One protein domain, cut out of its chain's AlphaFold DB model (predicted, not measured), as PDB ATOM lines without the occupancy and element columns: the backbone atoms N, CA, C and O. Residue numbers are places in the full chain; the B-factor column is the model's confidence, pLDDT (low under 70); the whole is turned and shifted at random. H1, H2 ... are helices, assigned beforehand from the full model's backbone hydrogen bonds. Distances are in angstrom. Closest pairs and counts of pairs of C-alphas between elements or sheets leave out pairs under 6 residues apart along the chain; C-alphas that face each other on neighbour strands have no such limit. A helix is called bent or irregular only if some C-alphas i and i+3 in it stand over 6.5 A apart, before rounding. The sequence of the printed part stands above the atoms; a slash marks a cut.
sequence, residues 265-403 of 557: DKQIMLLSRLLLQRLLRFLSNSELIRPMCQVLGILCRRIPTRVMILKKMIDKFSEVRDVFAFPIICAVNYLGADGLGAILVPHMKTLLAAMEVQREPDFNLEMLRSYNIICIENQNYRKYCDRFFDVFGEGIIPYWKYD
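This is residues 265 to 403 of the 557 residues of the protein "TAF domain-containing protein" of Abscondita terminalis (UniProt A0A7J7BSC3). The chain winds in stacked turns of helices, making a bundle of two rows: H1, H3 and H5a side by side in one, H2, H4 and H6 in the other, running opposite ways. H5 bends sharply into H5b, and H7 packs at the far end of the stack. The printed part has 139 residues, of which 112 are in seven named helices, H1 to H7 in order along the chain, with no named strand; the class is all helix, and the whole is compact, with a radius of gyration of the C-alphas of 14.8 A and spans of 46 by 32 by 24 A.

H1, residues 265 to 281, begins at C-alpha 265 (25.218, 34.540, 47.518) and is 23.8 A long. H2 is residues 286 to 299, H3 303 to 320 with 24.5 A, and H4 325 to 335. H5, residues 337 to 358, was assigned as one helix by its hydrogen bonds but is bent, with C-alphas 346 and 349 8.0 A apart; its arms are H5a, 337 to 346, and H5b, 349 to 358. H6 is residues 361 to 376; H7, 382 to 395, ends at C-alpha 395 (39.820, -6.072, 47.666).

H1 and H2 form a hairpin, closest at the C-alphas of Ser 272 and Leu 296, 6.1 A. H4 touches H2 at Cys 293 and Ala 331, C-alphas 4.8 A apart, and H6 at Phe 326 and Phe 363, 5.4 A. H5a and H5b are about perpendicular, 81 degrees. H7 only just touches H5b, with 3 pairs of C-alphas within 8 A. Every O i to N i+4 pair is within hydrogen-bond range in H1, H4 and H6; H2 has 8 of 10, H3 12 of 14, H5a and H5b 4 of 6 each, H7 6 of 10.

The C-alphas farthest apart, Lys 266 and Glu 394, are 47.6 A apart. The printed part has no cut, and its links are tight. Low confidence includes residues 398 to 403.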
ATOM      1  N   ASP A 265      24.216  35.351  48.229       86.88
ATOM      2  CA  ASP A 265      25.218  34.540  47.518       86.88
ATOM      3  C   ASP A 265      26.648  35.056  47.727       86.88
ATOM      4  O   ASP A 265      27.592  34.274  47.809       86.88
ATOM      5  N   LYS A 266      26.829  36.377  47.865       87.81
ATOM      6  CA  LYS A 266      28.136  36.997  48.137       87.81
ATOM      7  C   LYS A 266      28.769  36.456  49.422       87.81
ATOM      8  O   LYS A 266      29.967  36.167  49.414       87.81
ATOM      9  N   GLN A 267      27.986  36.285  50.489       88.38
ATOM     10  CA  GLN A 267      28.477  35.793  51.774       88.38
ATOM     11  C   GLN A 267      28.827  34.297  51.704       88.38
ATOM     12  O   GLN A 267      29.898  33.895  52.162       88.38
ATOM     13  N   ILE A 268      28.000  33.480  51.038       91.25
ATOM     14  CA  ILE A 268      28.292  32.053  50.792       91.25
ATOM     15  C   ILE A 268      29.550  31.875  49.927       91.25
ATOM     16  O   ILE A 268      30.401  31.022  50.197       91.25
ATOM     17  N   MET A 269      29.710  32.708  48.899       89.56
ATOM     18  CA  MET A 269      30.870  32.703  48.006       89.56
ATOM     19  C   MET A 269      32.154  33.139  48.720       89.56
ATOM     20  O   MET A 269      33.231  32.642  48.394       89.56
ATOM     21  N   LEU A 270      32.067  34.039  49.702       90.69
ATOM     22  CA  LEU A 270      33.196  34.417  50.554       90.69
ATOM     23  C   LEU A 270      33.585  33.273  51.508       90.69
ATOM     24  O   LEU A 270      34.757  32.906  51.591       90.69
ATOM     25  N   LEU A 271      32.598  32.666  52.169       90.69
ATOM     26  CA  LEU A 271      32.782  31.571  53.122       90.69
ATOM     27  C   LEU A 271      33.374  30.311  52.472       90.69
ATOM     28  O   LEU A 271      34.359  29.752  52.954       90.69
ATOM     29  N   SER A 272      32.825  29.900  51.330       89.94
ATOM     30  CA  SER A 272      33.323  28.755  50.556       89.94
ATOM     31  C   SER A 272      34.736  28.983  49.999       89.94
ATOM     32  O   SER A 272      35.535  28.047  49.970       89.94
ATOM     33  N   ARG A 273      35.105  30.224  49.636       88.75
ATOM     34  CA  ARG A 273      36.497  30.581  49.285       88.75
ATOM     35  C   ARG A 273      37.449  30.441  50.467       88.75
ATOM     36  O   ARG A 273      38.556  29.951  50.258       88.75
ATOM     37  N   LEU A 274      37.043  30.855  51.669       88.94
ATOM     38  CA  LEU A 274      37.862  30.723  52.878       88.94
ATOM     39  C   LEU A 274      38.104  29.247  53.222       88.94
ATOM     40  O   LEU A 274      39.249  28.854  53.428       88.94
ATOM     41  N   LEU A 275      37.053  28.420  53.206       88.12
ATOM     42  CA  LEU A 275      37.167  26.972  53.422       88.12
ATOM     43  C   LEU A 275      38.078  26.311  52.380       88.12
ATOM     44  O   LEU A 275      38.999  25.581  52.745       88.12
ATOM     45  N   LEU A 276      37.887  26.622  51.093       87.50
ATOM     46  CA  LEU A 276      38.740  26.101  50.024       87.50
ATOM     47  C   LEU A 276      40.197  26.569  50.166       87.50
ATOM     48  O   LEU A 276      41.122  25.803  49.908       87.50
ATOM     49  N   GLN A 277      40.423  27.813  50.596       86.94
ATOM     50  CA  GLN A 277      41.766  28.318  50.871       86.94
ATOM     51  C   GLN A 277      42.418  27.590  52.052       86.94
ATOM     52  O   GLN A 277      43.606  27.291  51.961       86.94
ATOM     53  N   ARG A 278      41.674  27.285  53.125       82.94
ATOM     54  CA  ARG A 278      42.197  26.507  54.259       82.94
ATOM     55  C   ARG A 278      42.591  25.093  53.819       82.94
ATOM     56  O   ARG A 278      43.739  24.717  54.021       82.94
ATOM     57  N   LEU A 279      41.709  24.392  53.105       82.88
ATOM     58  CA  LEU A 279      41.946  23.032  52.594       82.88
ATOM     59  C   LEU A 279      43.122  22.910  51.603       82.88
ATOM     60  O   LEU A 279      43.776  21.873  51.576       82.88
ATOM     61  N   LEU A 280      43.377  23.937  50.779       80.44
ATOM     62  CA  LEU A 280      44.375  23.898  49.692       80.44
ATOM     63  C   LEU A 280      45.666  24.695  49.962       80.44
ATOM     64  O   LEU A 280      46.478  24.851  49.049       80.44
ATOM     65  N   ARG A 281      45.845  25.279  51.154       75.81
ATOM     66  CA  ARG A 281      47.077  26.021  51.507       75.81
ATOM     67  C   ARG A 281      47.645  25.717  52.886       75.81
ATOM     68  O   ARG A 281      48.832  25.953  53.085       75.81
ATOM     69  N   PHE A 282      46.839  25.231  53.826       69.38
ATOM     70  CA  PHE A 282      47.275  24.986  55.198       69.38
ATOM     71  C   PHE A 282      47.048  23.517  55.546       69.38
ATOM     72  O   PHE A 282      45.939  23.010  55.374       69.38
ATOM     73  N   LEU A 283      48.086  22.832  56.039       62.31
ATOM     74  CA  LEU A 283      47.923  21.484  56.584       62.31
ATOM     75  C   LEU A 283      47.015  21.588  57.814       62.31
ATOM     76  O   LEU A 283      47.422  22.057  58.872       62.31
ATOM     77  N   SER A 284      45.756  21.207  57.628       65.31
ATOM     78  CA  SER A 284      44.766  21.104  58.695       65.31
ATOM     79  C   SER A 284      44.836  19.700  59.292       65.31
ATOM     80  O   SER A 284      45.099  18.742  58.567       65.31
ATOM     81  N   ASN A 285      44.569  19.563  60.592       72.06
ATOM     82  CA  ASN A 285      44.525  18.252  61.242       72.06
ATOM     83  C   ASN A 285      43.507  17.324  60.550       72.06
ATOM     84  O   ASN A 285      42.461  17.788  60.088       72.06
ATOM     85  N   SER A 286      43.797  16.015  60.489       70.12
ATOM     86  CA  SER A 286      42.962  15.021  59.776       70.12
ATOM     87  C   SER A 286      41.487  15.079  60.205       70.12
ATOM     88  O   SER A 286      40.575  15.034  59.374       70.12
ATOM     89  N   GLU A 287      41.251  15.317  61.498       78.94
ATOM     90  CA  GLU A 287      39.922  15.476  62.094       78.94
ATOM     91  C   GLU A 287      39.147  16.707  61.593       78.94
ATOM     92  O   GLU A 287      37.920  16.671  61.562       78.94
ATOM     93  N   LEU A 288      39.827  17.778  61.164       84.31
ATOM     94  CA  LEU A 288      39.200  18.996  60.635       84.31
ATOM     95  C   LEU A 288      38.894  18.922  59.135       84.31
ATOM     96  O   LEU A 288      37.942  19.557  58.676       84.31
ATOM     97  N   ILE A 289      39.676  18.153  58.370       85.69
ATOM     98  CA  ILE A 289      39.544  18.071  56.907       85.69
ATOM     99  C   ILE A 289      38.146  17.572  56.521       85.69
ATOM    100  O   ILE A 289      37.471  18.210  55.713       85.69
ATOM    101  N   ARG A 290      37.663  16.482  57.138       87.62
ATOM    102  CA  ARG A 290      36.337  15.916  56.824       87.62
ATOM    103  C   ARG A 290      35.179  16.887  57.144       87.62
ATOM    104  O   ARG A 290      34.389  17.135  56.233       87.62
ATOM    105  N   PRO A 291      35.077  17.508  58.339       89.25
ATOM    106  CA  PRO A 291      34.094  18.560  58.621       89.25
ATOM    107  C   PRO A 291      34.161  19.762  57.669       89.25
ATOM    108  O   PRO A 291      33.117  20.226  57.209       89.25
ATOM    109  N   MET A 292      35.358  20.251  57.317       89.38
ATOM    110  CA  MET A 292      35.507  21.353  56.354       89.38
ATOM    111  C   MET A 292      34.976  20.974  54.968       89.38
ATOM    112  O   MET A 292      34.215  21.738  54.373       89.38
ATOM    113  N   CYS A 293      35.329  19.787  54.469       90.12
ATOM    114  CA  CYS A 293      34.841  19.274  53.191       90.12
ATOM    115  C   CYS A 293      33.326  19.006  53.216       90.12
ATOM    116  O   CYS A 293      32.642  19.304  52.238       90.12
ATOM    117  N   GLN A 294      32.778  18.526  54.339       91.44
ATOM    118  CA  GLN A 294      31.338  18.337  54.520       91.44
ATOM    119  C   GLN A 294      30.576  19.666  54.445       91.44
ATOM    120  O   GLN A 294      29.593  19.762  53.711       91.44
ATOM    121  N   VAL A 295      31.029  20.700  55.166       92.69
ATOM    122  CA  VAL A 295      30.419  22.039  55.098       92.69
ATOM    123  C   VAL A 295      30.558  22.622  53.693       92.69
ATOM    124  O   VAL A 295      29.579  23.131  53.152       92.69
ATOM    125  N   LEU A 296      31.724  22.485  53.053       92.12
ATOM    126  CA  LEU A 296      31.923  22.923  51.671       92.12
ATOM    127  C   LEU A 296      30.944  22.230  50.706       92.12
ATOM    128  O   LEU A 296      30.349  22.907  49.870       92.12
ATOM    129  N   GLY A 297      30.723  20.920  50.854       90.44
ATOM    130  CA  GLY A 297      29.738  20.155  50.082       90.44
ATOM    131  C   GLY A 297      28.295  20.620  50.309       90.44
ATOM    132  O   GLY A 297      27.539  20.754  49.348       90.44
ATOM    133  N   ILE A 298      27.922  20.946  51.554       91.88
ATOM    134  CA  ILE A 298      26.605  21.520  51.883       91.88
ATOM    135  C   ILE A 298      26.424  22.883  51.195       91.88
ATOM    136  O   ILE A 298      25.437  23.066  50.486       91.88
ATOM    137  N   LEU A 299      27.392  23.800  51.308       91.19
ATOM    138  CA  LEU A 299      27.347  25.111  50.637       91.19
ATOM    139  C   LEU A 299      27.318  24.975  49.101       91.19
ATOM    140  O   LEU A 299      26.679  25.766  48.405       91.19
ATOM    141  N   CYS A 300      27.967  23.939  48.561       90.56
ATOM    142  CA  CYS A 300      27.952  23.599  47.138       90.56
ATOM    143  C   CYS A 300      26.645  22.948  46.653       90.56
ATOM    144  O   CYS A 300      26.538  22.648  45.465       90.56
ATOM    145  N   ARG A 301      25.616  22.791  47.498       88.69
ATOM    146  CA  ARG A 301      24.241  22.550  47.021       88.69
ATOM    147  C   ARG A 301      23.695  23.750  46.239       88.69
ATOM    148  O   ARG A 301      22.867  23.574  45.350       88.69
ATOM    149  N   ARG A 302      24.189  24.964  46.522       88.69
ATOM    150  CA  ARG A 302      23.871  26.176  45.754       88.69
ATOM    151  C   ARG A 302      24.676  26.185  44.446       88.69
ATOM    152  O   ARG A 302      25.909  26.219  44.470       88.69
ATOM    153  N   ILE A 303      23.984  26.186  43.302       87.19
ATOM    154  CA  ILE A 303      24.589  26.083  41.956       87.19
ATOM    155  C   ILE A 303      25.713  27.117  41.709       87.19
ATOM    156  O   ILE A 303      26.789  26.695  41.273       87.19
ATOM    157  N   PRO A 304      25.558  28.428  42.017       88.00
ATOM    158  CA  PRO A 304      26.611  29.420  41.756       88.00
ATOM    159  C   PRO A 304      27.912  29.126  42.517       88.00
ATOM    160  O   PRO A 304      29.013  29.241  41.968       88.00
ATOM    161  N   THR A 305      27.779  28.680  43.768       89.12
ATOM    162  CA  THR A 305      28.892  28.294  44.642       89.12
ATOM    163  C   THR A 305      29.612  27.066  44.103       89.12
ATOM    164  O   THR A 305      30.838  27.074  43.980       89.12
ATOM    165  N   ARG A 306      28.854  26.039  43.698       89.25
ATOM    166  CA  ARG A 306      29.391  24.792  43.137       89.25
ATOM    167  C   ARG A 306      30.257  25.037  41.903       89.25
ATOM    168  O   ARG A 306      31.388  24.561  41.847       89.25
ATOM    169  N   VAL A 307      29.756  25.825  40.948       89.50
ATOM    170  CA  VAL A 307      30.470  26.157  39.700       89.50
ATOM    171  C   VAL A 307      31.781  26.894  39.992       89.50
ATOM    172  O   VAL A 307      32.820  26.568  39.416       89.50
ATOM    173  N   MET A 308      31.769  27.854  40.923       91.50
ATOM    174  CA  MET A 308      32.979  28.579  41.314       91.50
ATOM    175  C   MET A 308      34.018  27.672  41.987       91.50
ATOM    176  O   MET A 308      35.209  27.795  41.688       91.50
ATOM    177  N   ILE A 309      33.594  26.807  42.914       89.62
ATOM    178  CA  ILE A 309      34.499  25.916  43.650       89.62
ATOM    179  C   ILE A 309      35.126  24.890  42.708       89.62
ATOM    180  O   ILE A 309      36.349  24.766  42.706       89.62
ATOM    181  N   LEU A 310      34.332  24.253  41.839       88.19
ATOM    182  CA  LEU A 310      34.841  23.324  40.825       88.19
ATOM    183  C   LEU A 310      35.888  23.991  39.929       88.19
ATOM    184  O   LEU A 310      36.999  23.478  39.823       88.19
ATOM    185  N   LYS A 311      35.590  25.175  39.369       89.44
ATOM    186  CA  LYS A 311      36.560  25.918  38.549       89.44
ATOM    187  C   LYS A 311      37.861  26.191  39.312       89.44
ATOM    188  O   LYS A 311      38.934  25.840  38.836       89.44
ATOM    189  N   LYS A 312      37.774  26.732  40.534       87.81
ATOM    190  CA  LYS A 312      38.953  27.037  41.366       87.81
ATOM    191  C   LYS A 312      39.769  25.806  41.762       87.81
ATOM    192  O   LYS A 312      40.973  25.945  41.961       87.81
ATOM    193  N   MET A 313      39.134  24.647  41.929       86.50
ATOM    194  CA  MET A 313      39.832  23.392  42.213       86.50
ATOM    195  C   MET A 313      40.548  22.862  40.973       86.50
ATOM    196  O   MET A 313      41.709  22.490  41.091       86.50
ATOM    197  N   ILE A 314      39.906  22.888  39.800       86.88
ATOM    198  CA  ILE A 314      40.522  22.494  38.522       86.88
ATOM    199  C   ILE A 314      41.735  23.384  38.223       86.88
ATOM    200  O   ILE A 314      42.829  22.862  38.021       86.88
ATOM    201  N   ASP A 315      41.567  24.712  38.296       85.62
ATOM    202  CA  ASP A 315      42.625  25.700  38.025       85.62
ATOM    203  C   ASP A 315      43.884  25.467  38.891       85.62
ATOM    204  O   ASP A 315      45.000  25.711  38.444       85.62
ATOM    205  N   LYS A 316      43.711  24.989  40.133       83.25
ATOM    206  CA  LYS A 316      44.794  24.791  41.115       83.25
ATOM    207  C   LYS A 316      45.263  23.352  41.289       83.25
ATOM    208  O   LYS A 316      46.241  23.123  42.000       83.25
ATOM    209  N   PHE A 317      44.586  22.376  40.687       82.44
ATOM    210  CA  PHE A 317      44.844  20.965  40.968       82.44
ATOM    211  C   PHE A 317      46.313  20.594  40.711       82.44
ATOM    212  O   PHE A 317      46.956  19.976  41.558       82.44
ATOM    213  N   SER A 318      46.871  21.048  39.586       78.88
ATOM    214  CA  SER A 318      48.256  20.772  39.183       78.88
ATOM    215  C   SER A 318      49.323  21.319  40.137       78.88
ATOM    216  O   SER A 318      50.397  20.731  40.206       78.88
ATOM    217  N   GLU A 319      49.045  22.412  40.857       80.38
ATOM    218  CA  GLU A 319      49.979  23.037  41.813       80.38
ATOM    219  C   GLU A 319      49.955  22.347  43.186       80.38
ATOM    220  O   GLU A 319      50.954  22.331  43.900       80.38
ATOM    221  N   VAL A 320      48.790  21.827  43.584       80.12
ATOM    222  CA  VAL A 320      48.479  21.490  44.985       80.12
ATOM    223  C   VAL A 320      48.397  19.970  45.223       80.12
ATOM    224  O   VAL A 320      48.517  19.509  46.361       80.12
ATOM    225  N   ARG A 321      48.238  19.170  44.156       75.19
ATOM    226  CA  ARG A 321      48.009  17.712  44.216       75.19
ATOM    227  C   ARG A 321      49.044  16.908  45.011       75.19
ATOM    228  O   ARG A 321      48.651  15.944  45.652       75.19
ATOM    229  N   ASP A 322      50.322  17.282  44.986       75.12
ATOM    230  CA  ASP A 322      51.393  16.428  45.521       75.12
ATOM    231  C   ASP A 322      51.487  16.521  47.062       75.12
ATOM    232  O   ASP A 322      51.902  15.568  47.717       75.12
ATOM    233  N   VAL A 323      51.033  17.642  47.650       77.94
ATOM    234  CA  VAL A 323      51.051  17.906  49.106       77.94
ATOM    235  C   VAL A 323      49.664  17.765  49.750       77.94
ATOM    236  O   VAL A 323      49.567  17.342  50.896       77.94
ATOM    237  N   PHE A 324      48.578  18.081  49.032       81.88
ATOM    238  CA  PHE A 324      47.210  18.055  49.579       81.88
ATOM    239  C   PHE A 324      46.295  17.051  48.855       81.88
ATOM    240  O   PHE A 324      45.084  17.272  48.752       81.88
ATOM    241  N   ALA A 325      46.847  15.933  48.372       81.06
ATOM    242  CA  ALA A 325      46.087  14.861  47.720       81.06
ATOM    243  C   ALA A 325      44.859  14.426  48.547       81.06
ATOM    244  O   ALA A 325      43.745  14.352  48.020       81.06
ATOM    245  N   PHE A 326      45.046  14.203  49.854       84.31
ATOM    246  CA  PHE A 326      43.990  13.778  50.774       84.31
ATOM    247  C   PHE A 326      42.868  14.823  50.963       84.31
ATOM    248  O   PHE A 326      41.715  14.480  50.677       84.31
ATOM    249  N   PRO A 327      43.141  16.096  51.335       86.19
ATOM    250  CA  PRO A 327      42.129  17.155  51.335       86.19
ATOM    251  C   PRO A 327      41.370  17.298  50.013       86.19
ATOM    252  O   PRO A 327      40.150  17.461  50.028       86.19
ATOM    253  N   ILE A 328      42.064  17.208  48.870       86.81
ATOM    254  CA  ILE A 328      41.445  17.344  47.545       86.81
ATOM    255  C   ILE A 328      40.465  16.199  47.278       86.81
ATOM    256  O   ILE A 328      39.325  16.466  46.901       86.81
ATOM    257  N   ILE A 329      40.867  14.942  47.483       87.38
ATOM    258  CA  ILE A 329      39.996  13.786  47.219       87.38
ATOM    259  C   ILE A 329      38.821  13.747  48.202       87.38
ATOM    260  O   ILE A 329      37.689  13.495  47.788       87.38
ATOM    261  N   CYS A 330      39.045  14.109  49.468       87.56
ATOM    262  CA  CYS A 330      37.966  14.280  50.436       87.56
ATOM    263  C   CYS A 330      36.956  15.348  49.964       87.56
ATOM    264  O   CYS A 330      35.759  15.072  49.886       87.56
ATOM    265  N   ALA A 331      37.416  16.537  49.557       87.69
ATOM    266  CA  ALA A 331      36.547  17.591  49.024       87.69
ATOM    267  C   ALA A 331      35.791  17.152  47.755       87.69
ATOM    268  O   ALA A 331      34.595  17.412  47.631       87.69
ATOM    269  N   VAL A 332      36.456  16.438  46.843       88.75
ATOM    270  CA  VAL A 332      35.846  15.878  45.627       88.75
ATOM    271  C   VAL A 332      34.735  14.873  45.961       88.75
ATOM    272  O   VAL A 332      33.667  14.947  45.355       88.75
ATOM    273  N   ASN A 333      34.924  14.005  46.962       90.06
ATOM    274  CA  ASN A 333      33.886  13.075  47.419       90.06
ATOM    275  C   ASN A 333      32.628  13.809  47.917       90.06
ATOM    276  O   ASN A 333      31.514  13.421  47.566       90.06
ATOM    277  N   TYR A 334      32.785  14.902  48.673       88.44
ATOM    278  CA  TYR A 334      31.654  15.717  49.138       88.44
ATOM    279  C   TYR A 334      31.012  16.593  48.040       88.44
ATOM    280  O   TYR A 334      29.876  17.036  48.210       88.44
ATOM    281  N   LEU A 335      31.690  16.822  46.907       87.94
ATOM    282  CA  LEU A 335      31.130  17.489  45.718       87.94
ATOM    283  C   LEU A 335      30.330  16.540  44.800       87.94
ATOM    284  O   LEU A 335      29.589  17.017  43.932       87.94
ATOM    285  N   GLY A 336      30.461  15.223  44.994       86.81
ATOM    286  CA  GLY A 336      29.727  14.184  44.269       86.81
ATOM    287  C   GLY A 336      30.186  13.975  42.820       86.81
ATOM    288  O   GLY A 336      31.317  14.301  42.450       86.81
ATOM    289  N   ALA A 337      29.285  13.429  41.995       84.00
ATOM    290  CA  ALA A 337      29.549  12.992  40.618       84.00
ATOM    291  C   ALA A 337      30.318  14.015  39.763       84.00
ATOM    292  O   ALA A 337      31.300  13.666  39.112       84.00
ATOM    293  N   ASP A 338      29.910  15.285  39.792       80.94
ATOM    294  CA  ASP A 338      30.506  16.328  38.946       80.94
ATOM    295  C   ASP A 338      31.931  16.701  39.384       80.94
ATOM    296  O   ASP A 338      32.781  16.989  38.543       80.94
ATOM    297  N   GLY A 339      32.231  16.632  40.687       83.69
ATOM    298  CA  GLY A 339      33.597  16.792  41.193       83.69
ATOM    299  C   GLY A 339      34.494  15.628  40.776       83.69
ATOM    300  O   GLY A 339      35.627  15.835  40.339       83.69
ATOM    301  N   LEU A 340      33.972  14.401  40.853       85.69
ATOM    302  CA  LEU A 340      34.682  13.190  40.439       85.69
ATOM    303  C   LEU A 340      34.960  13.193  38.930       85.69
ATOM    304  O   LEU A 340      36.092  12.943  38.516       85.69
ATOM    305  N   GLY A 341      33.962  13.539  38.114       82.62
ATOM    306  CA  GLY A 341      34.089  13.642  36.661       82.62
ATOM    307  C   GLY A 341      35.050  14.745  36.209       82.62
ATOM    308  O   GLY A 341      35.810  14.535  35.266       82.62
ATOM    309  N   ALA A 342      35.059  15.896  36.891       83.62
ATOM    310  CA  ALA A 342      35.897  17.032  36.515       83.62
ATOM    311  C   ALA A 342      37.346  16.955  37.034       83.62
ATOM    312  O   ALA A 342      38.246  17.455  36.364       83.62
ATOM    313  N   ILE A 343      37.582  16.361  38.212       85.00
ATOM    314  CA  ILE A 343      38.889  16.409  38.898       85.00
ATOM    315  C   ILE A 343      39.512  15.015  39.034       85.00
ATOM    316  O   ILE A 343      40.656  14.812  38.627       85.00
ATOM    317  N   LEU A 344      38.785  14.030  39.573       85.94
ATOM    318  CA  LEU A 344      39.357  12.699  39.809       85.94
ATOM    319  C   LEU A 344      39.593  11.937  38.499       85.94
ATOM    320  O   LEU A 344      40.661  11.369  38.303       85.94
ATOM    321  N   VAL A 345      38.611  11.917  37.596       84.00
ATOM    322  CA  VAL A 345      38.650  11.126  36.357       84.00
ATOM    323  C   VAL A 345      39.840  11.479  35.443       84.00
ATOM    324  O   VAL A 345      40.536  10.544  35.025       84.00
ATOM    325  N   PRO A 346      40.152  12.763  35.159       85.12
ATOM    326  CA  PRO A 346      41.327  13.128  34.362       85.12
ATOM    327  C   PRO A 346      42.653  12.741  35.033       85.12
ATOM    328  O   PRO A 346      43.577  12.280  34.361       85.12
ATOM    329  N   HIS A 347      42.735  12.869  36.361       84.19
ATOM    330  CA  HIS A 347      43.968  12.704  37.141       84.19
ATOM    331  C   HIS A 347      44.074  11.355  37.874       84.19
ATOM    332  O   HIS A 347      44.968  11.148  38.699       84.19
ATOM    333  N   MET A 348      43.204  10.400  37.537       83.06
ATOM    334  CA  MET A 348      43.078   9.115  38.227       83.06
ATOM    335  C   MET A 348      44.388   8.318  38.240       83.06
ATOM    336  O   MET A 348      44.741   7.761  39.270       83.06
ATOM    337  N   LYS A 349      45.152   8.303  37.134       82.12
ATOM    338  CA  LYS A 349      46.450   7.599  37.074       82.12
ATOM    339  C   LYS A 349      47.470   8.175  38.062       82.12
ATOM    340  O   LYS A 349      48.134   7.421  38.759       82.12
ATOM    341  N   THR A 350      47.588   9.502  38.116       83.06
ATOM    342  CA  THR A 350      48.545  10.196  38.992       83.06
ATOM    343  C   THR A 350      48.178  10.060  40.468       83.06
ATOM    344  O   THR A 350      49.062   9.873  41.293       83.06
ATOM    345  N   LEU A 351      46.883  10.094  40.801       82.50
ATOM    346  CA  LEU A 351      46.413   9.949  42.182       82.50
ATOM    347  C   LEU A 351      46.518   8.500  42.684       82.50
ATOM    348  O   LEU A 351      46.942   8.283  43.813       82.50
ATOM    349  N   LEU A 352      46.212   7.513  41.835       82.50
ATOM    350  CA  LEU A 352      46.418   6.095  42.148       82.50
ATOM    351  C   LEU A 352      47.909   5.766  42.357       82.50
ATOM    352  O   LEU A 352      48.249   5.114  43.337       82.50
ATOM    353  N   ALA A 353      48.809   6.289  41.516       82.62
ATOM    354  CA  ALA A 353      50.253   6.127  41.717       82.62
ATOM    355  C   ALA A 353      50.748   6.791  43.021       82.62
ATOM    356  O   ALA A 353      51.616   6.249  43.705       82.62
ATOM    357  N   ALA A 354      50.173   7.934  43.415       79.69
ATOM    358  CA  ALA A 354      50.504   8.583  44.685       79.69
ATOM    359  C   ALA A 354      50.118   7.733  45.913       79.69
ATOM    360  O   ALA A 354      50.821   7.783  46.922       79.69
ATOM    361  N   MET A 355      49.067   6.903  45.831       78.94
ATOM    362  CA  MET A 355      48.686   5.992  46.923       78.94
ATOM    363  C   MET A 355      49.772   4.955  47.235       78.94
ATOM    364  O   MET A 355      50.057   4.697  48.405       78.94
ATOM    365  N   GLU A 356      50.391   4.373  46.202       74.06
ATOM    366  CA  GLU A 356      51.446   3.359  46.352       74.06
ATOM    367  C   GLU A 356      52.680   3.917  47.082       74.06
ATOM    368  O   GLU A 356      53.338   3.198  47.845       74.06
ATOM    369  N   VAL A 357      52.949   5.213  46.871       75.94
ATOM    370  CA  VAL A 357      54.061   5.973  47.455       75.94
ATOM    371  C   VAL A 357      53.744   6.461  48.873       75.94
ATOM    372  O   VAL A 357      54.559   6.268  49.771       75.94
ATOM    373  N   GLN A 358      52.580   7.084  49.094       69.75
ATOM    374  CA  GLN A 358      52.240   7.736  50.370       69.75
ATOM    375  C   GLN A 358      51.718   6.757  51.437       69.75
ATOM    376  O   GLN A 358      51.954   6.970  52.622       69.75
ATOM    377  N   ARG A 359      51.039   5.669  51.038       68.81
ATOM    378  CA  ARG A 359      50.524   4.594  51.920       68.81
ATOM    379  C   ARG A 359      49.655   5.036  53.116       68.81
ATOM    380  O   ARG A 359      49.464   4.253  54.048       68.81
ATOM    381  N   GLU A 360      49.081   6.237  53.097       78.62
ATOM    382  CA  GLU A 360      48.202   6.704  54.175       78.62
ATOM    383  C   GLU A 360      46.851   5.951  54.178       78.62
ATOM    384  O   GLU A 360      46.175   5.879  53.146       78.62
ATOM    385  N   PRO A 361      46.397   5.404  55.324       81.06
ATOM    386  CA  PRO A 361      45.176   4.598  55.380       81.06
ATOM    387  C   PRO A 361      43.902   5.422  55.134       81.06
ATOM    388  O   PRO A 361      42.979   4.941  54.475       81.06
ATOM    389  N   ASP A 362      43.858   6.670  55.610       82.50
ATOM    390  CA  ASP A 362      42.732   7.582  55.380       82.50
ATOM    391  C   ASP A 362      42.605   7.984  53.904       82.50
ATOM    392  O   ASP A 362      41.489   8.072  53.383       82.50
ATOM    393  N   PHE A 363      43.732   8.159  53.208       84.88
ATOM    394  CA  PHE A 363      43.763   8.443  51.775       84.88
ATOM    395  C   PHE A 363      43.197   7.281  50.955       84.88
ATOM    396  O   PHE A 363      42.323   7.474  50.105       84.88
ATOM    397  N   ASN A 364      43.612   6.056  51.286       85.81
ATOM    398  CA  ASN A 364      43.100   4.841  50.657       85.81
ATOM    399  C   ASN A 364      41.583   4.680  50.867       85.81
ATOM    400  O   ASN A 364      40.866   4.308  49.937       85.81
ATOM    401  N   LEU A 365      41.079   5.003  52.065       86.38
ATOM    402  CA  LEU A 365      39.648   4.952  52.372       86.38
ATOM    403  C   LEU A 365      38.840   5.997  51.585       86.38
ATOM    404  O   LEU A 365      37.756   5.679  51.092       86.38
ATOM    405  N   GLU A 366      39.341   7.227  51.437       87.19
ATOM    406  CA  GLU A 366      38.668   8.244  50.615       87.19
ATOM    407  C   GLU A 366      38.686   7.889  49.122       87.19
ATOM    408  O   GLU A 366      37.676   8.082  48.449       87.19
ATOM    409  N   MET A 367      39.754   7.275  48.607       87.75
ATOM    410  CA  MET A 367      39.785   6.769  47.227       87.75
ATOM    411  C   MET A 367      38.787   5.622  46.992       87.75
ATOM    412  O   MET A 367      38.121   5.580  45.955       87.75
ATOM    413  N   LEU A 368      38.592   4.733  47.973       86.75
ATOM    414  CA  LEU A 368      37.523   3.723  47.932       86.75
ATOM    415  C   LEU A 368      36.119   4.349  47.983       86.75
ATOM    416  O   LEU A 368      35.206   3.872  47.305       86.75
ATOM    417  N   ARG A 369      35.933   5.440  48.738       86.50
ATOM    418  CA  ARG A 369      34.679   6.214  48.723       86.50
ATOM    419  C   ARG A 369      34.433   6.847  47.356       86.50
ATOM    420  O   ARG A 369      33.308   6.759  46.869       86.50
ATOM    421  N   SER A 370      35.462   7.390  46.703       87.00
ATOM    422  CA  SER A 370      35.358   7.894  45.330       87.00
ATOM    423  C   SER A 370      34.871   6.812  44.369       87.00
ATOM    424  O   SER A 370      33.926   7.042  43.616       87.00
ATOM    425  N   TYR A 371      35.462   5.612  44.431       86.62
ATOM    426  CA  TYR A 371      35.024   4.468  43.628       86.62
ATOM    427  C   TYR A 371      33.549   4.116  43.881       86.62
ATOM    428  O   TYR A 371      32.784   3.957  42.931       86.62
ATOM    429  N   ASN A 372      33.121   4.070  45.147       85.81
ATOM    430  CA  ASN A 372      31.729   3.788  45.504       85.81
ATOM    431  C   ASN A 372      30.749   4.845  44.953       85.81
ATOM    432  O   ASN A 372      29.687   4.491  44.445       85.81
ATOM    433  N   ILE A 373      31.106   6.134  44.978       84.69
ATOM    434  CA  ILE A 373      30.259   7.194  44.404       84.69
ATOM    435  C   ILE A 373      30.156   7.040  42.879       84.69
ATOM    436  O   ILE A 373      29.048   7.082  42.352       84.69
ATOM    437  N   ILE A 374      31.264   6.773  42.171       84.00
ATOM    438  CA  ILE A 374      31.243   6.472  40.721       84.00
ATOM    439  C   ILE A 374      30.303   5.280  40.434       84.00
ATOM    440  O   ILE A 374      29.572   5.300  39.436       84.00
ATOM    441  N   CYS A 375      30.249   4.294  41.344       79.25
ATOM    442  CA  CYS A 375      29.347   3.148  41.239       79.25
ATOM    443  C   CYS A 375      27.869   3.497  41.398       79.25
ATOM    444  O   CYS A 375      27.055   3.082  40.570       79.25
ATOM    445  N   ILE A 376      27.523   4.255  42.436       79.88
ATOM    446  CA  ILE A 376      26.144   4.669  42.720       79.88
ATOM    447  C   ILE A 376      25.615   5.570  41.593       79.88
ATOM    448  O   ILE A 376      24.510   5.364  41.093       79.88
ATOM    449  N   GLU A 377      26.447   6.498  41.119       75.81
ATOM    450  CA  GLU A 377      26.134   7.465  40.057       75.81
ATOM    451  C   GLU A 377      26.149   6.852  38.644       75.81
ATOM    452  O   GLU A 377      26.018   7.552  37.641       75.81
ATOM    453  N   ASN A 378      26.281   5.524  38.535       65.69
ATOM    454  CA  ASN A 378      26.276   4.765  37.281       65.69
ATOM    455  C   ASN A 378      27.379   5.149  36.274       65.69
ATOM    456  O   ASN A 378      27.303   4.752  35.111       65.69
ATOM    457  N   GLN A 379      28.436   5.838  36.712       67.62
ATOM    458  CA  GLN A 379      29.574   6.244  35.876       67.62
ATOM    459  C   GLN A 379      30.668   5.160  35.783       67.62
ATOM    460  O   GLN A 379      31.819   5.443  35.440       67.62
ATOM    461  N   ASN A 380      30.319   3.902  36.068       69.19
ATOM    462  CA  ASN A 380      31.223   2.755  36.017       69.19
ATOM    463  C   ASN A 380      31.513   2.296  34.586       69.19
ATOM    464  O   ASN A 380      31.117   1.207  34.163       69.19
ATOM    465  N   TYR A 381      32.251   3.119  33.850       76.75
ATOM    466  CA  TYR A 381      32.916   2.688  32.631       76.75
ATOM    467  C   TYR A 381      34.087   1.774  32.998       76.75
ATOM    468  O   TYR A 381      34.891   2.097  33.876       76.75
ATOM    469  N   ARG A 382      34.239   0.671  32.261       74.75
ATOM    470  CA  ARG A 382      35.309  -0.322  32.456       74.75
ATOM    471  C   ARG A 382      36.708   0.302  32.607       74.75
ATOM    472  O   ARG A 382      37.436  -0.041  33.529       74.75
ATOM    473  N   LYS A 383      37.025   1.324  31.797       76.50
ATOM    474  CA  LYS A 383      38.271   2.129  31.848       76.50
ATOM    475  C   LYS A 383      38.620   2.750  33.214       76.50
ATOM    476  O   LYS A 383      39.770   3.148  33.402       76.50
ATOM    477  N   TYR A 384      37.651   2.905  34.116       79.12
ATOM    478  CA  TYR A 384      37.858   3.406  35.477       79.12
ATOM    479  C   TYR A 384      37.919   2.245  36.473       79.12
ATOM    480  O   TYR A 384      38.835   2.199  37.288       79.12
ATOM    481  N   CYS A 385      36.998   1.281  36.368       77.69
ATOM    482  CA  CYS A 385      36.972   0.108  37.243       77.69
ATOM    483  C   CYS A 385      38.247  -0.736  37.145       77.69
ATOM    484  O   CYS A 385      38.765  -1.131  38.186       77.69
ATOM    485  N   ASP A 386      38.776  -0.949  35.936       80.62
ATOM    486  CA  ASP A 386      40.001  -1.728  35.722       80.62
ATOM    487  C   ASP A 386      41.189  -1.086  36.474       80.62
ATOM    488  O   ASP A 386      41.894  -1.775  37.196       80.62
ATOM    489  N   ARG A 387      41.324   0.253  36.461       79.81
ATOM    490  CA  ARG A 387      42.410   0.966  37.175       79.81
ATOM    491  C   ARG A 387      42.313   0.890  38.698       79.81
ATOM    492  O   ARG A 387      43.333   0.853  39.376       79.81
ATOM    493  N   PHE A 388      41.099   0.911  39.249       83.31
ATOM    494  CA  PHE A 388      40.903   0.676  40.683       83.31
ATOM    495  C   PHE A 388      41.196  -0.787  41.040       83.31
ATOM    496  O   PHE A 388      41.778  -1.055  42.089       83.31
ATOM    497  N   PHE A 389      40.847  -1.728  40.162       82.44
ATOM    498  CA  PHE A 389      41.165  -3.142  40.340       82.44
ATOM    499  C   PHE A 389      42.675  -3.421  40.250       82.44
ATOM    500  O   PHE A 389      43.168  -4.231  41.025       82.44
ATOM    501  N   ASP A 390      43.422  -2.715  39.397       83.94
ATOM    502  CA  ASP A 390      44.885  -2.845  39.303       83.94
ATOM    503  C   ASP A 390      45.587  -2.523  40.641       83.94
ATOM    504  O   ASP A 390      46.529  -3.213  41.023       83.94
ATOM    505  N   VAL A 391      45.103  -1.513  41.380       81.94
ATOM    506  CA  VAL A 391      45.709  -1.050  42.650       81.94
ATOM    507  C   VAL A 391      45.191  -1.807  43.875       81.94
ATOM    508  O   VAL A 391      45.961  -2.142  44.774       81.94
ATOM    509  N   PHE A 392      43.884  -2.077  43.949       81.00
ATOM    510  CA  PHE A 392      43.260  -2.706  45.123       81.00
ATOM    511  C   PHE A 392      43.042  -4.226  44.979       81.00
ATOM    512  O   PHE A 392      42.707  -4.898  45.961       81.00
ATOM    513  N   GLY A 393      43.224  -4.784  43.779       82.62
ATOM    514  CA  GLY A 393      43.123  -6.215  43.486       82.62
ATOM    515  C   GLY A 393      41.794  -6.846  43.911       82.62
ATOM    516  O   GLY A 393      40.718  -6.265  43.765       82.62
ATOM    517  N   GLU A 394      41.877  -8.043  44.504       74.25
ATOM    518  CA  GLU A 394      40.722  -8.789  45.038       74.25
ATOM    519  C   GLU A 394      39.965  -8.050  46.169       74.25
ATOM    520  O   GLU A 394      38.898  -8.504  46.580       74.25
ATOM    521  N   GLY A 395      40.483  -6.919  46.670       69.44
ATOM    522  CA  GLY A 395      39.820  -6.072  47.666       69.44
ATOM    523  C   GLY A 395      38.619  -5.278  47.135       69.44
ATOM    524  O   GLY A 395      37.811  -4.806  47.934       69.44
ATOM    525  N   ILE A 396      38.465  -5.153  45.811       79.50
ATOM    526  CA  ILE A 396      37.301  -4.530  45.163       79.50
ATOM    527  C   ILE A 396      36.613  -5.554  44.255       79.50
ATOM    528  O   ILE A 396      37.259  -6.265  43.489       79.50
ATOM    529  N   ILE A 397      35.278  -5.585  44.286       75.69
ATOM    530  CA  ILE A 397      34.479  -6.293  43.280       75.69
ATOM    531  C   ILE A 397      34.206  -5.313  42.129       75.69
ATOM    532  O   ILE A 397      33.441  -4.367  42.329       75.69
ATOM    533  N   PRO A 398      34.801  -5.496  40.934       67.25
ATOM    534  CA  PRO A 398      34.550  -4.604  39.812       67.25
ATOM    535  C   PRO A 398      33.112  -4.767  39.305       67.25
ATOM    536  O   PRO A 398      32.669  -5.872  38.989       67.25
ATOM    537  N   TYR A 399      32.391  -3.652  39.195       64.94
ATOM    538  CA  TYR A 399      31.007  -3.611  38.723       64.94
ATOM    539  C   TYR A 399      30.858  -2.565  37.612       64.94
ATOM    540  O   TYR A 399      30.501  -1.431  37.891       64.94
ATOM    541  N   TRP A 400      31.147  -2.892  36.350       63.28
ATOM    542  CA  TRP A 400      30.970  -1.941  35.239       63.28
ATOM    543  C   TRP A 400      29.668  -2.148  34.468       63.28
ATOM    544  O   TRP A 400      29.214  -3.275  34.262       63.28
ATOM    545  N   LYS A 401      29.088  -1.044  33.985       56.03
ATOM    546  CA  LYS A 401      28.034  -1.094  32.968       56.03
ATOM    547  C   LYS A 401      28.672  -1.291  31.595       56.03
ATOM    548  O   LYS A 401      29.759  -0.787  31.321       56.03
ATOM    549  N   TYR A 402      27.987  -2.034  30.730       51.44
ATOM    550  CA  TYR A 402      28.303  -2.025  29.306       51.44
ATOM    551  C   TYR A 402      27.858  -0.687  28.711       51.44
ATOM    552  O   TYR A 402      26.728  -0.258  28.957       51.44
ATOM    553  N   ASP A 403      28.715  -0.068  27.898       50.00
ATOM    554  CA  ASP A 403      28.298   1.008  27.001       50.00
ATOM    555  C   ASP A 403      27.328   0.423  25.967       50.00
ATOM    556  O   ASP A 403      27.721  -0.111  24.927       50.00
TER     557      ASP A 403